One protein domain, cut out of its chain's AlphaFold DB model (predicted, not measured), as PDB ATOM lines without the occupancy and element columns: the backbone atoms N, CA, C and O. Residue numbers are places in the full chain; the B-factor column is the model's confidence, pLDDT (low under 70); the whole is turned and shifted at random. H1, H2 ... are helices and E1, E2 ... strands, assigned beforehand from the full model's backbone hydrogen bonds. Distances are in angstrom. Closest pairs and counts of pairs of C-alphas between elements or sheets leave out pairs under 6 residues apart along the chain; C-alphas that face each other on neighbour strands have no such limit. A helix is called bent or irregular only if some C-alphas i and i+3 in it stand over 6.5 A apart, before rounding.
ATOM      1  N   CYS A   2     -34.565 -23.316  16.814       67.06
ATOM      2  CA  CYS A   2     -34.693 -23.392  18.278       67.06
ATOM      3  C   CYS A   2     -34.836 -24.834  18.808       67.06
ATOM      4  O   CYS A   2     -34.205 -25.183  19.794       67.06
ATOM      5  N   TYR A   3     -35.589 -25.699  18.111       73.75
ATOM      6  CA  TYR A   3     -35.762 -27.110  18.496       73.75
ATOM      7  C   TYR A   3     -34.455 -27.911  18.549       73.75
ATOM      8  O   TYR A   3     -34.310 -28.758  19.421       73.75
ATOM      9  N   ALA A   4     -33.496 -27.618  17.664       74.12
ATOM     10  CA  ALA A   4     -32.193 -28.279  17.678       74.12
ATOM     11  C   ALA A   4     -31.412 -27.921  18.951       74.12
ATOM     12  O   ALA A   4     -30.883 -28.806  19.606       74.12
ATOM     13  N   ILE A   5     -31.432 -26.645  19.353       75.50
ATOM     14  CA  ILE A   5     -30.764 -26.161  20.571       75.50
ATOM     15  C   ILE A   5     -31.371 -26.805  21.824       75.50
ATOM     16  O   ILE A   5     -30.633 -27.252  22.697       75.50
ATOM     17  N   TYR A   6     -32.702 -26.920  21.897       71.12
ATOM     18  CA  TYR A   6     -33.362 -27.607  23.012       71.12
ATOM     19  C   TYR A   6     -32.978 -29.080  23.101       71.12
ATOM     20  O   TYR A   6     -32.701 -29.572  24.190       71.12
ATOM     21  N   PHE A   7     -32.945 -29.776  21.964       79.00
ATOM     22  CA  PHE A   7     -32.592 -31.190  21.942       79.00
ATOM     23  C   PHE A   7     -31.138 -31.406  22.376       79.00
ATOM     24  O   PHE A   7     -30.871 -32.283  23.194       79.00
ATOM     25  N   SER A   8     -30.217 -30.554  21.913       80.31
ATOM     26  CA  SER A   8     -28.815 -30.569  22.342       80.31
ATOM     27  C   SER A   8     -28.665 -30.309  23.841       80.31
ATOM     28  O   SER A   8     -27.915 -31.016  24.504       80.31
ATOM     29  N   LEU A   9     -29.390 -29.327  24.390       75.56
ATOM     30  CA  LEU A   9     -29.356 -29.008  25.823       75.56
ATOM     31  C   LEU A   9     -29.888 -30.157  26.684       75.56
ATOM     32  O   LEU A   9     -29.292 -30.476  27.707       75.56
ATOM     33  N   ILE A  10     -30.978 -30.800  26.259       78.62
ATOM     34  CA  ILE A  10     -31.543 -31.961  26.959       78.62
ATOM     35  C   ILE A  10     -30.574 -33.147  26.896       78.62
ATOM     36  O   ILE A  10     -30.333 -33.786  27.916       78.62
ATOM     37  N   ALA A  11     -29.979 -33.421  25.732       81.62
ATOM     38  CA  ALA A  11     -28.990 -34.486  25.584       81.62
ATOM     39  C   ALA A  11     -27.751 -34.237  26.461       81.62
ATOM     40  O   ALA A  11     -27.318 -35.138  27.173       81.62
ATOM     41  N   LEU A  12     -27.225 -33.007  26.468       77.88
ATOM     42  CA  LEU A  12     -26.120 -32.605  27.342       77.88
ATOM     43  C   LEU A  12     -26.476 -32.769  28.819       77.88
ATOM     44  O   LEU A  12     -25.652 -33.260  29.582       77.88
ATOM     45  N   LEU A  13     -27.698 -32.400  29.213       75.88
ATOM     46  CA  LEU A  13     -28.169 -32.537  30.589       75.88
ATOM     47  C   LEU A  13     -28.236 -34.001  31.023       75.88
ATOM     48  O   LEU A  13     -27.820 -34.304  32.131       75.88
ATOM     49  N   LEU A  14     -28.697 -34.904  30.156       76.06
ATOM     50  CA  LEU A  14     -28.751 -36.338  30.459       76.06
ATOM     51  C   LEU A  14     -27.363 -36.994  30.479       76.06
ATOM     52  O   LEU A  14     -27.117 -37.866  31.303       76.06
ATOM     53  N   ILE A  15     -26.450 -36.574  29.598       78.31
ATOM     54  CA  ILE A  15     -25.069 -37.082  29.581       78.31
ATOM     55  C   ILE A  15     -24.317 -36.632  30.838       78.31
ATOM     56  O   ILE A  15     -23.607 -37.424  31.450       78.31
ATOM     57  N   TYR A  16     -24.478 -35.367  31.233       70.62
ATOM     58  CA  TYR A  16     -23.772 -34.799  32.380       70.62
ATOM     59  C   TYR A  16     -24.503 -34.966  33.718       70.62
ATOM     60  O   TYR A  16     -23.908 -34.683  34.752       70.62
ATOM     61  N   SER A  17     -25.757 -35.433  33.757       69.88
ATOM     62  CA  SER A  17     -26.443 -35.685  35.036       69.88
ATOM     63  C   SER A  17     -25.816 -36.829  35.828       69.88
ATOM     64  O   SER A  17     -25.950 -36.859  37.046       69.88
ATOM     65  N   ASP A  18     -25.153 -37.753  35.132       67.00
ATOM     66  CA  ASP A  18     -24.483 -38.917  35.720       67.00
ATOM     67  C   ASP A  18     -22.952 -38.764  35.732       67.00
ATOM     68  O   ASP A  18     -22.218 -39.734  35.914       67.00
ATOM     69  N   SER A  19     -22.424 -37.549  35.515       63.78
ATOM     70  CA  SER A  19     -20.977 -37.341  35.586       63.78
ATOM     71  C   SER A  19     -20.509 -37.504  37.033       63.78
ATOM     72  O   SER A  19     -20.779 -36.653  37.885       63.78
ATOM     73  N   VAL A  20     -19.810 -38.603  37.302       59.53
ATOM     74  CA  VAL A  20     -19.190 -38.885  38.597       59.53
ATOM     75  C   VAL A  20     -18.156 -37.799  38.895       59.53
ATOM     76  O   VAL A  20     -17.300 -37.492  38.066       59.53
ATOM     77  N   VAL A  21     -18.252 -37.192  40.080       57.72
ATOM     78  CA  VAL A  21     -17.294 -36.187  40.554       57.72
ATOM     79  C   VAL A  21     -15.981 -36.896  40.886       57.72
ATOM     80  O   VAL A  21     -15.784 -37.375  42.000       57.72
ATOM     81  N   GLU A  22     -15.088 -37.004  39.907       59.31
ATOM     82  CA  GLU A  22     -13.699 -37.384  40.160       59.31
ATOM     83  C   GLU A  22     -12.939 -36.188  40.755       59.31
ATOM     84  O   GLU A  22     -13.201 -35.028  40.424       59.31
ATOM     85  N   GLN A  23     -12.009 -36.452  41.679       56.53
ATOM     86  CA  GLN A  23     -11.133 -35.415  42.225       56.53
ATOM     87  C   GLN A  23     -10.144 -34.982  41.141       56.53
ATOM     88  O   GLN A  23      -9.071 -35.564  40.981       56.53
ATOM     89  N   PHE A  24     -10.521 -33.962  40.376       58.03
ATOM     90  CA  PHE A  24      -9.658 -33.378  39.362       58.03
ATOM     91  C   PHE A  24      -8.621 -32.475  40.035       58.03
ATOM     92  O   PHE A  24      -8.868 -31.303  40.314       58.03
ATOM     93  N   ALA A  25      -7.442 -33.033  40.297       58.09
ATOM     94  CA  ALA A  25      -6.248 -32.269  40.622       58.09
ATOM     95  C   ALA A  25      -5.457 -32.024  39.334       58.09
ATOM     96  O   ALA A  25      -4.942 -32.964  38.724       58.09
ATOM     97  N   LEU A  26      -5.359 -30.763  38.908       60.25
ATOM     98  CA  LEU A  26      -4.519 -30.406  37.769       60.25
ATOM     99  C   LEU A  26      -3.069 -30.387  38.269       60.25
ATOM    100  O   LEU A  26      -2.644 -29.461  38.964       60.25
ATOM    101  N   SER A  27      -2.352 -31.472  37.989       60.34
ATOM    102  CA  SER A  27      -0.944 -31.652  38.335       60.34
ATOM    103  C   SER A  27      -0.102 -31.537  37.072       60.34
ATOM    104  O   SER A  27      -0.407 -32.148  36.048       60.34
ATOM    105  N   GLU A  28       0.936 -30.713  37.128       60.88
ATOM    106  CA  GLU A  28       1.905 -30.579  36.044       60.88
ATOM    107  C   GLU A  28       3.199 -31.270  36.478       60.88
ATOM    108  O   GLU A  28       3.611 -31.162  37.639       60.88
ATOM    109  N   SER A  29       3.828 -32.020  35.568       61.06
ATOM    110  CA  SER A  29       5.125 -32.625  35.859       61.06
ATOM    111  C   SER A  29       6.189 -31.530  35.825       61.06
ATOM    112  O   SER A  29       6.605 -31.098  34.746       61.06
ATOM    113  N   ALA A  30       6.648 -31.091  36.993       60.47
ATOM    114  CA  ALA A  30       7.919 -30.393  37.076       60.47
ATOM    115  C   ALA A  30       9.013 -31.462  36.939       60.47
ATOM    116  O   ALA A  30       8.891 -32.555  37.488       60.47
ATOM    117  N   GLY A  31      10.029 -31.221  36.111       61.66
ATOM    118  CA  GLY A  31      11.081 -32.210  35.842       61.66
ATOM    119  C   GLY A  31      11.685 -32.833  37.113       61.66
ATOM    120  O   GLY A  31      11.616 -32.256  38.188       61.66
ATOM    121  N   GLU A  32      12.293 -34.015  36.954       65.94
ATOM    122  CA  GLU A  32      12.829 -34.869  38.040       65.94
ATOM    123  C   GLU A  32      11.786 -35.639  38.872       65.94
ATOM    124  O   GLU A  32      12.081 -36.140  39.951       65.94
ATOM    125  N   GLY A  33      10.582 -35.849  38.328       62.12
ATOM    126  CA  GLY A  33       9.600 -36.769  38.916       62.12
ATOM    127  C   GLY A  33       8.776 -36.176  40.060       62.12
ATOM    128  O   GLY A  33       8.032 -36.913  40.710       62.12
ATOM    129  N   GLU A  34       8.859 -34.863  40.278       56.12
ATOM    130  CA  GLU A  34       7.989 -34.141  41.201       56.12
ATOM    131  C   GLU A  34       6.705 -33.676  40.496       56.12
ATOM    132  O   GLU A  34       6.711 -32.936  39.512       56.12
ATOM    133  N   TRP A  35       5.564 -34.110  41.027       62.91
ATOM    134  CA  TRP A  35       4.253 -33.625  40.607       62.91
ATOM    135  C   TRP A  35       3.906 -32.391  41.429       62.91
ATOM    136  O   TRP A  35       3.652 -32.498  42.631       62.91
ATOM    137  N   ILE A  36       3.877 -31.220  40.793       67.25
ATOM    138  CA  ILE A  36       3.454 -29.990  41.463       67.25
ATOM    139  C   ILE A  36       1.949 -29.823  41.234       67.25
ATOM    140  O   ILE A  36       1.468 -29.772  40.101       67.25
ATOM    141  N   MET A  37       1.190 -29.759  42.331       62.69
ATOM    142  CA  MET A  37      -0.232 -29.405  42.316       62.69
ATOM    143  C   MET A  37      -0.377 -27.938  41.891       62.69
ATOM    144  O   MET A  37      -0.042 -27.039  42.659       62.69
ATOM    145  N   MET A  38      -0.874 -27.701  40.675       66.94
ATOM    146  CA  MET A  38      -1.043 -26.353  40.118       66.94
ATOM    147  C   MET A  38      -2.383 -25.726  40.531       66.94
ATOM    148  O   MET A  38      -2.460 -24.517  40.748       66.94
ATOM    149  N   ALA A  39      -3.447 -26.530  40.657       65.69
ATOM    150  CA  ALA A  39      -4.764 -26.062  41.090       65.69
ATOM    151  C   ALA A  39      -5.612 -27.187  41.710       65.69
ATOM    152  O   ALA A  39      -5.688 -28.294  41.176       65.69
ATOM    153  N   THR A  40      -6.300 -26.862  42.807       67.62
ATOM    154  CA  THR A  40      -7.305 -27.698  43.492       67.62
ATOM    155  C   THR A  40      -8.687 -27.048  43.378       67.62
ATOM    156  O   THR A  40      -8.763 -25.838  43.162       67.62
ATOM    157  N   GLY A  41      -9.785 -27.787  43.563       68.75
ATOM    158  CA  GLY A  41     -11.132 -27.200  43.528       68.75
ATOM    159  C   GLY A  41     -11.839 -27.294  42.173       68.75
ATOM    160  O   GLY A  41     -12.906 -26.706  42.005       68.75
ATOM    161  N   TRP A  42     -11.275 -28.005  41.192       70.88
ATOM    162  CA  TRP A  42     -11.913 -28.199  39.883       70.88
ATOM    163  C   TRP A  42     -13.134 -29.118  39.942       70.88
ATOM    164  O   TRP A  42     -13.964 -29.070  39.037       70.88
ATOM    165  N   GLU A  43     -13.304 -29.876  41.023       70.88
ATOM    166  CA  GLU A  43     -14.484 -30.691  41.314       70.88
ATOM    167  C   GLU A  43     -15.791 -29.878  41.384       70.88
ATOM    168  O   GLU A  43     -16.876 -30.407  41.132       70.88
ATOM    169  N   LEU A  44     -15.699 -28.573  41.661       73.25
ATOM    170  CA  LEU A  44     -16.845 -27.663  41.731       73.25
ATOM    171  C   LEU A  44     -17.503 -27.439  40.363       73.25
ATOM    172  O   LEU A  44     -18.716 -27.247  40.284       73.25
ATOM    173  N   VAL A  45     -16.722 -27.484  39.280       74.75
ATOM    174  CA  VAL A  45     -17.213 -27.256  37.915       74.75
ATOM    175  C   VAL A  45     -18.191 -28.355  37.472       74.75
ATOM    176  O   VAL A  45     -19.334 -28.006  37.169       74.75
ATOM    177  N   PRO A  46     -17.832 -29.658  37.471       74.00
ATOM    178  CA  PRO A  46     -18.774 -30.722  37.138       74.00
ATOM    179  C   PRO A  46     -19.912 -30.827  38.159       74.00
ATOM    180  O   PRO A  46     -21.026 -31.157  37.770       74.00
ATOM    181  N   ALA A  47     -19.693 -30.468  39.431       79.75
ATOM    182  CA  ALA A  47     -20.760 -30.462  40.434       79.75
ATOM    183  C   ALA A  47     -21.859 -29.416  40.146       79.75
ATOM    184  O   ALA A  47     -23.042 -29.687  40.348       79.75
ATOM    185  N   ILE A  48     -21.495 -28.220  39.663       81.00
ATOM    186  CA  ILE A  48     -22.454 -27.140  39.351       81.00
ATOM    187  C   ILE A  48     -22.990 -27.244  37.909       81.00
ATOM    188  O   ILE A  48     -24.037 -26.678  37.579       81.00
ATOM    189  N   TRP A  49     -22.316 -27.991  37.034       79.06
ATOM    190  CA  TRP A  49     -22.658 -28.094  35.614       79.06
ATOM    191  C   TRP A  49     -24.121 -28.498  35.328       79.06
ATOM    192  O   TRP A  49     -24.774 -27.809  34.533       79.06
ATOM    193  N   PRO A  50     -24.713 -29.513  35.996       79.25
ATOM    194  CA  PRO A  50     -26.112 -29.884  35.776       79.25
ATOM    195  C   PRO A  50     -27.095 -28.767  36.152       79.25
ATOM    196  O   PRO A  50     -28.099 -28.565  35.465       79.25
ATOM    197  N   LEU A  51     -26.794 -27.995  37.206       82.69
ATOM    198  CA  LEU A  51     -27.608 -26.851  37.635       82.69
ATOM    199  C   LEU A  51     -27.608 -25.738  36.582       82.69
ATOM    200  O   LEU A  51     -28.667 -25.183  36.279       82.69
ATOM    201  N   LEU A  52     -26.446 -25.438  35.991       81.19
ATOM    202  CA  LEU A  52     -26.332 -24.449  34.913       81.19
ATOM    203  C   LEU A  52     -27.110 -24.884  33.666       81.19
ATOM    204  O   LEU A  52     -27.847 -24.076  33.094       81.19
ATOM    205  N   LEU A  53     -27.015 -26.161  33.278       81.38
ATOM    206  CA  LEU A  53     -27.793 -26.705  32.162       81.38
ATOM    207  C   LEU A  53     -29.303 -26.614  32.424       81.38
ATOM    208  O   LEU A  53     -30.053 -26.175  31.548       81.38
ATOM    209  N   MET A  54     -29.755 -26.948  33.636       78.75
ATOM    210  CA  MET A  54     -31.166 -26.835  34.015       78.75
ATOM    211  C   MET A  54     -31.656 -25.380  33.954       78.75
ATOM    212  O   MET A  54     -32.723 -25.109  33.394       78.75
ATOM    213  N   ALA A  55     -30.864 -24.431  34.464       85.19
ATOM    214  CA  ALA A  55     -31.174 -23.004  34.397       85.19
ATOM    215  C   ALA A  55     -31.292 -22.512  32.946       85.19
ATOM    216  O   ALA A  55     -32.187 -21.728  32.625       85.19
ATOM    217  N   MET A  56     -30.438 -23.009  32.049       83.94
ATOM    218  CA  MET A  56     -30.445 -22.637  30.635       83.94
ATOM    219  C   MET A  56     -31.680 -23.177  29.897       83.94
ATOM    220  O   MET A  56     -32.306 -22.449  29.116       83.94
ATOM    221  N   VAL A  57     -32.089 -24.418  30.187       82.69
ATOM    222  CA  VAL A  57     -33.349 -24.995  29.685       82.69
ATOM    223  C   VAL A  57     -34.547 -24.189  30.188       82.69
ATOM    224  O   VAL A  57     -35.420 -23.824  29.395       82.69
ATOM    225  N   PHE A  58     -34.567 -23.857  31.482       86.50
ATOM    226  CA  PHE A  58     -35.641 -23.077  32.089       86.50
ATOM    227  C   PHE A  58     -35.748 -21.674  31.481       86.50
ATOM    228  O   PHE A  58     -36.827 -21.278  31.043       86.50
ATOM    229  N   ALA A  59     -34.631 -20.948  31.372       85.06
ATOM    230  CA  ALA A  59     -34.587 -19.621  30.760       85.06
ATOM    231  C   ALA A  59     -35.086 -19.644  29.305       85.06
ATOM    232  O   ALA A  59     -35.861 -18.778  28.888       85.06
ATOM    233  N   SER A  60     -34.700 -20.669  28.544       82.50
ATOM    234  CA  SER A  60     -35.151 -20.849  27.162       82.50
ATOM    235  C   SER A  60     -36.670 -21.068  27.093       82.50
ATOM    236  O   SER A  60     -37.362 -20.356  26.356       82.50
ATOM    237  N   ALA A  61     -37.216 -21.976  27.912       83.06
ATOM    238  CA  ALA A  61     -38.659 -22.219  27.985       83.06
ATOM    239  C   ALA A  61     -39.431 -20.946  28.367       83.06
ATOM    240  O   ALA A  61     -40.432 -20.609  27.730       83.06
ATOM    241  N   LEU A  62     -38.934 -20.198  29.353       89.19
ATOM    242  CA  LEU A  62     -39.535 -18.950  29.820       89.19
ATOM    243  C   LEU A  62     -39.567 -17.894  28.705       89.19
ATOM    244  O   LEU A  62     -40.606 -17.284  28.458       89.19
ATOM    245  N   THR A  63     -38.473 -17.763  27.951       86.00
ATOM    246  CA  THR A  63     -38.390 -16.876  26.777       86.00
ATOM    247  C   THR A  63     -39.423 -17.255  25.715       86.00
ATOM    248  O   THR A  63     -40.099 -16.385  25.163       86.00
ATOM    249  N   PHE A  64     -39.606 -18.555  25.457       84.75
ATOM    250  CA  PHE A  64     -40.619 -19.038  24.519       84.75
ATOM    251  C   PHE A  64     -42.050 -18.734  24.990       84.75
ATOM    252  O   PHE A  64     -42.868 -18.263  24.197       84.75
ATOM    253  N   PHE A  65     -42.356 -18.958  26.272       87.06
ATOM    254  CA  PHE A  65     -43.670 -18.645  26.842       87.06
ATOM    255  C   PHE A  65     -43.982 -17.149  26.792       87.06
ATOM    256  O   PHE A  65     -45.082 -16.774  26.380       87.06
ATOM    257  N   VAL A  66     -43.018 -16.298  27.153       88.81
ATOM    258  CA  VAL A  66     -43.170 -14.837  27.114       88.81
ATOM    259  C   VAL A  66     -43.370 -14.351  25.683       88.81
ATOM    260  O   VAL A  66     -44.317 -13.610  25.422       88.81
ATOM    261  N   ALA A  67     -42.550 -14.818  24.736       85.88
ATOM    262  CA  ALA A  67     -42.716 -14.483  23.325       85.88
ATOM    263  C   ALA A  67     -44.105 -14.901  22.817       85.88
ATOM    264  O   ALA A  67     -44.809 -14.099  22.206       85.88
ATOM    265  N   ARG A  68     -44.551 -16.125  23.130       86.06
ATOM    266  CA  ARG A  68     -45.886 -16.609  22.753       86.06
ATOM    267  C   ARG A  68     -47.009 -15.760  23.355       86.06
ATOM    268  O   ARG A  68     -47.992 -15.506  22.665       86.06
ATOM    269  N   ALA A  69     -46.889 -15.344  24.615       86.19
ATOM    270  CA  ALA A  69     -47.878 -14.489  25.267       86.19
ATOM    271  C   ALA A  69     -47.963 -13.107  24.596       86.19
ATOM    272  O   ALA A  69     -49.064 -12.643  24.303       86.19
ATOM    273  N   LEU A  70     -46.815 -12.502  24.278       85.38
ATOM    274  CA  LEU A  70     -46.718 -11.220  23.570       85.38
ATOM    275  C   LEU A  70     -47.308 -11.283  22.156       85.38
ATOM    276  O   LEU A  70     -48.116 -10.432  21.791       85.38
ATOM    277  N   PHE A  71     -46.956 -12.302  21.366       81.38
ATOM    278  CA  PHE A  71     -47.471 -12.450  19.999       81.38
ATOM    279  C   PHE A  71     -48.963 -12.796  19.940       81.38
ATOM    280  O   PHE A  71     -49.590 -12.543  18.922       81.38
ATOM    281  N   ARG A  72     -49.549 -13.358  21.006       75.69
ATOM    282  CA  ARG A  72     -50.988 -13.668  21.056       75.69
ATOM    283  C   ARG A  72     -51.865 -12.443  21.340       75.69
ATOM    284  O   ARG A  72     -53.071 -12.523  21.139       75.69
ATOM    285  N   GLN A  73     -51.287 -11.346  21.830       60.06
ATOM    286  CA  GLN A  73     -52.008 -10.091  22.077       60.06
ATOM    287  C   GLN A  73     -51.989  -9.111  20.895       60.06
ATOM    288  O   GLN A  73     -52.612  -8.054  20.986       60.06
ATOM    289  N   ARG A  74     -51.286  -9.439  19.808       51.44
ATOM    290  CA  ARG A  74     -51.209  -8.630  18.589       51.44
ATOM    291  C   ARG A  74     -52.041  -9.255  17.480       51.44
ATOM    292  O   ARG A  74     -52.589  -8.468  16.683       51.44
TER     293      ARG A  74
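Overview. This is residues 2 to 74 of the 74 residues of an uncharacterized protein of bacterium endosymbiont of Escarpia laminata (UniProt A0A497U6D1). The model is a long rod: a short helix, H1, packs along part of one long helix, H2, running the opposite way, and a small two-stranded hairpin, E1 and E2, lies beyond the end of H2 that begins at residue 44. At the other end of the rod, residues 65 to 74, of which 65 to 72 belong to H2, stick out free. The printed part has 73 residues, with two named helices and two named strands in the order H1, E1, E2, H2; the sheet, in the order E1 - E2, is antiparallel, and the class is mostly helix. The whole is extended, with a radius of gyration of the C-alphas of 19.8 A and spans of 72 by 19 by 17 A.

Arrangement. H1, residues 2 to 16, touches H2, residues 44 to 72, and H2 touches H1 with residues 49 to 57 alone. The closest C-alphas of the two helices are those of Leu 13 and Leu 53, 6.1 A apart. Their lines stand at a shallow tilt of 23 degrees, opposite ways, with the centres 11.5 A apart. E1, residues 26 to 30, and E2, residues 34 to 39, form a hairpin of antiparallel strands, with 145 degrees between their directions. N 28 and O 36, 3.2 A apart, and N 38 and O 26, 3.0 A apart, are within hydrogen-bond range. The C-alphas of Ser 27 and Met 37 face each other at 4.6 A. H1 and E2 are apart, and so are E1 and H2. In H1 every O i to N i+4 pair is within hydrogen-bond range; in H2 this holds for 23 of 25.

Along the chain. H1 begins at C-alpha 2, at (-34.693, -23.392, 18.278), and measures 21.2 A to C-alpha 16. E1 has five residues and E2 has six. E2 begins at C-alpha 34, at (7.989, -34.141, 41.201). H2 has 29 residues and measures 42.3 A from C-alpha 44 to C-alpha 72, at (-50.988, -13.668, 21.056). It is irregular, with C-alphas 47 and 50 at 7.1 A, and has a kink of 30 degrees near residue 51.

Size, cuts and confidence. The two C-alphas farthest apart are those of Glu 32 and Arg 74, at 71.9 A. Without residues 65 to 74 the body spans 57 by 18 by 18 A. The printed part has no cut and ends at the chain's last residue, 74. The link from H1 to E1 is short, with 9 residues, and those from E1 to E2 and from E2 to H2 are tight, with 3 and 4 residues. The mean pLDDT of the printed part is 73.1; it is under 70 at residue 2, residues 17 to 41 and residues 73 to 74.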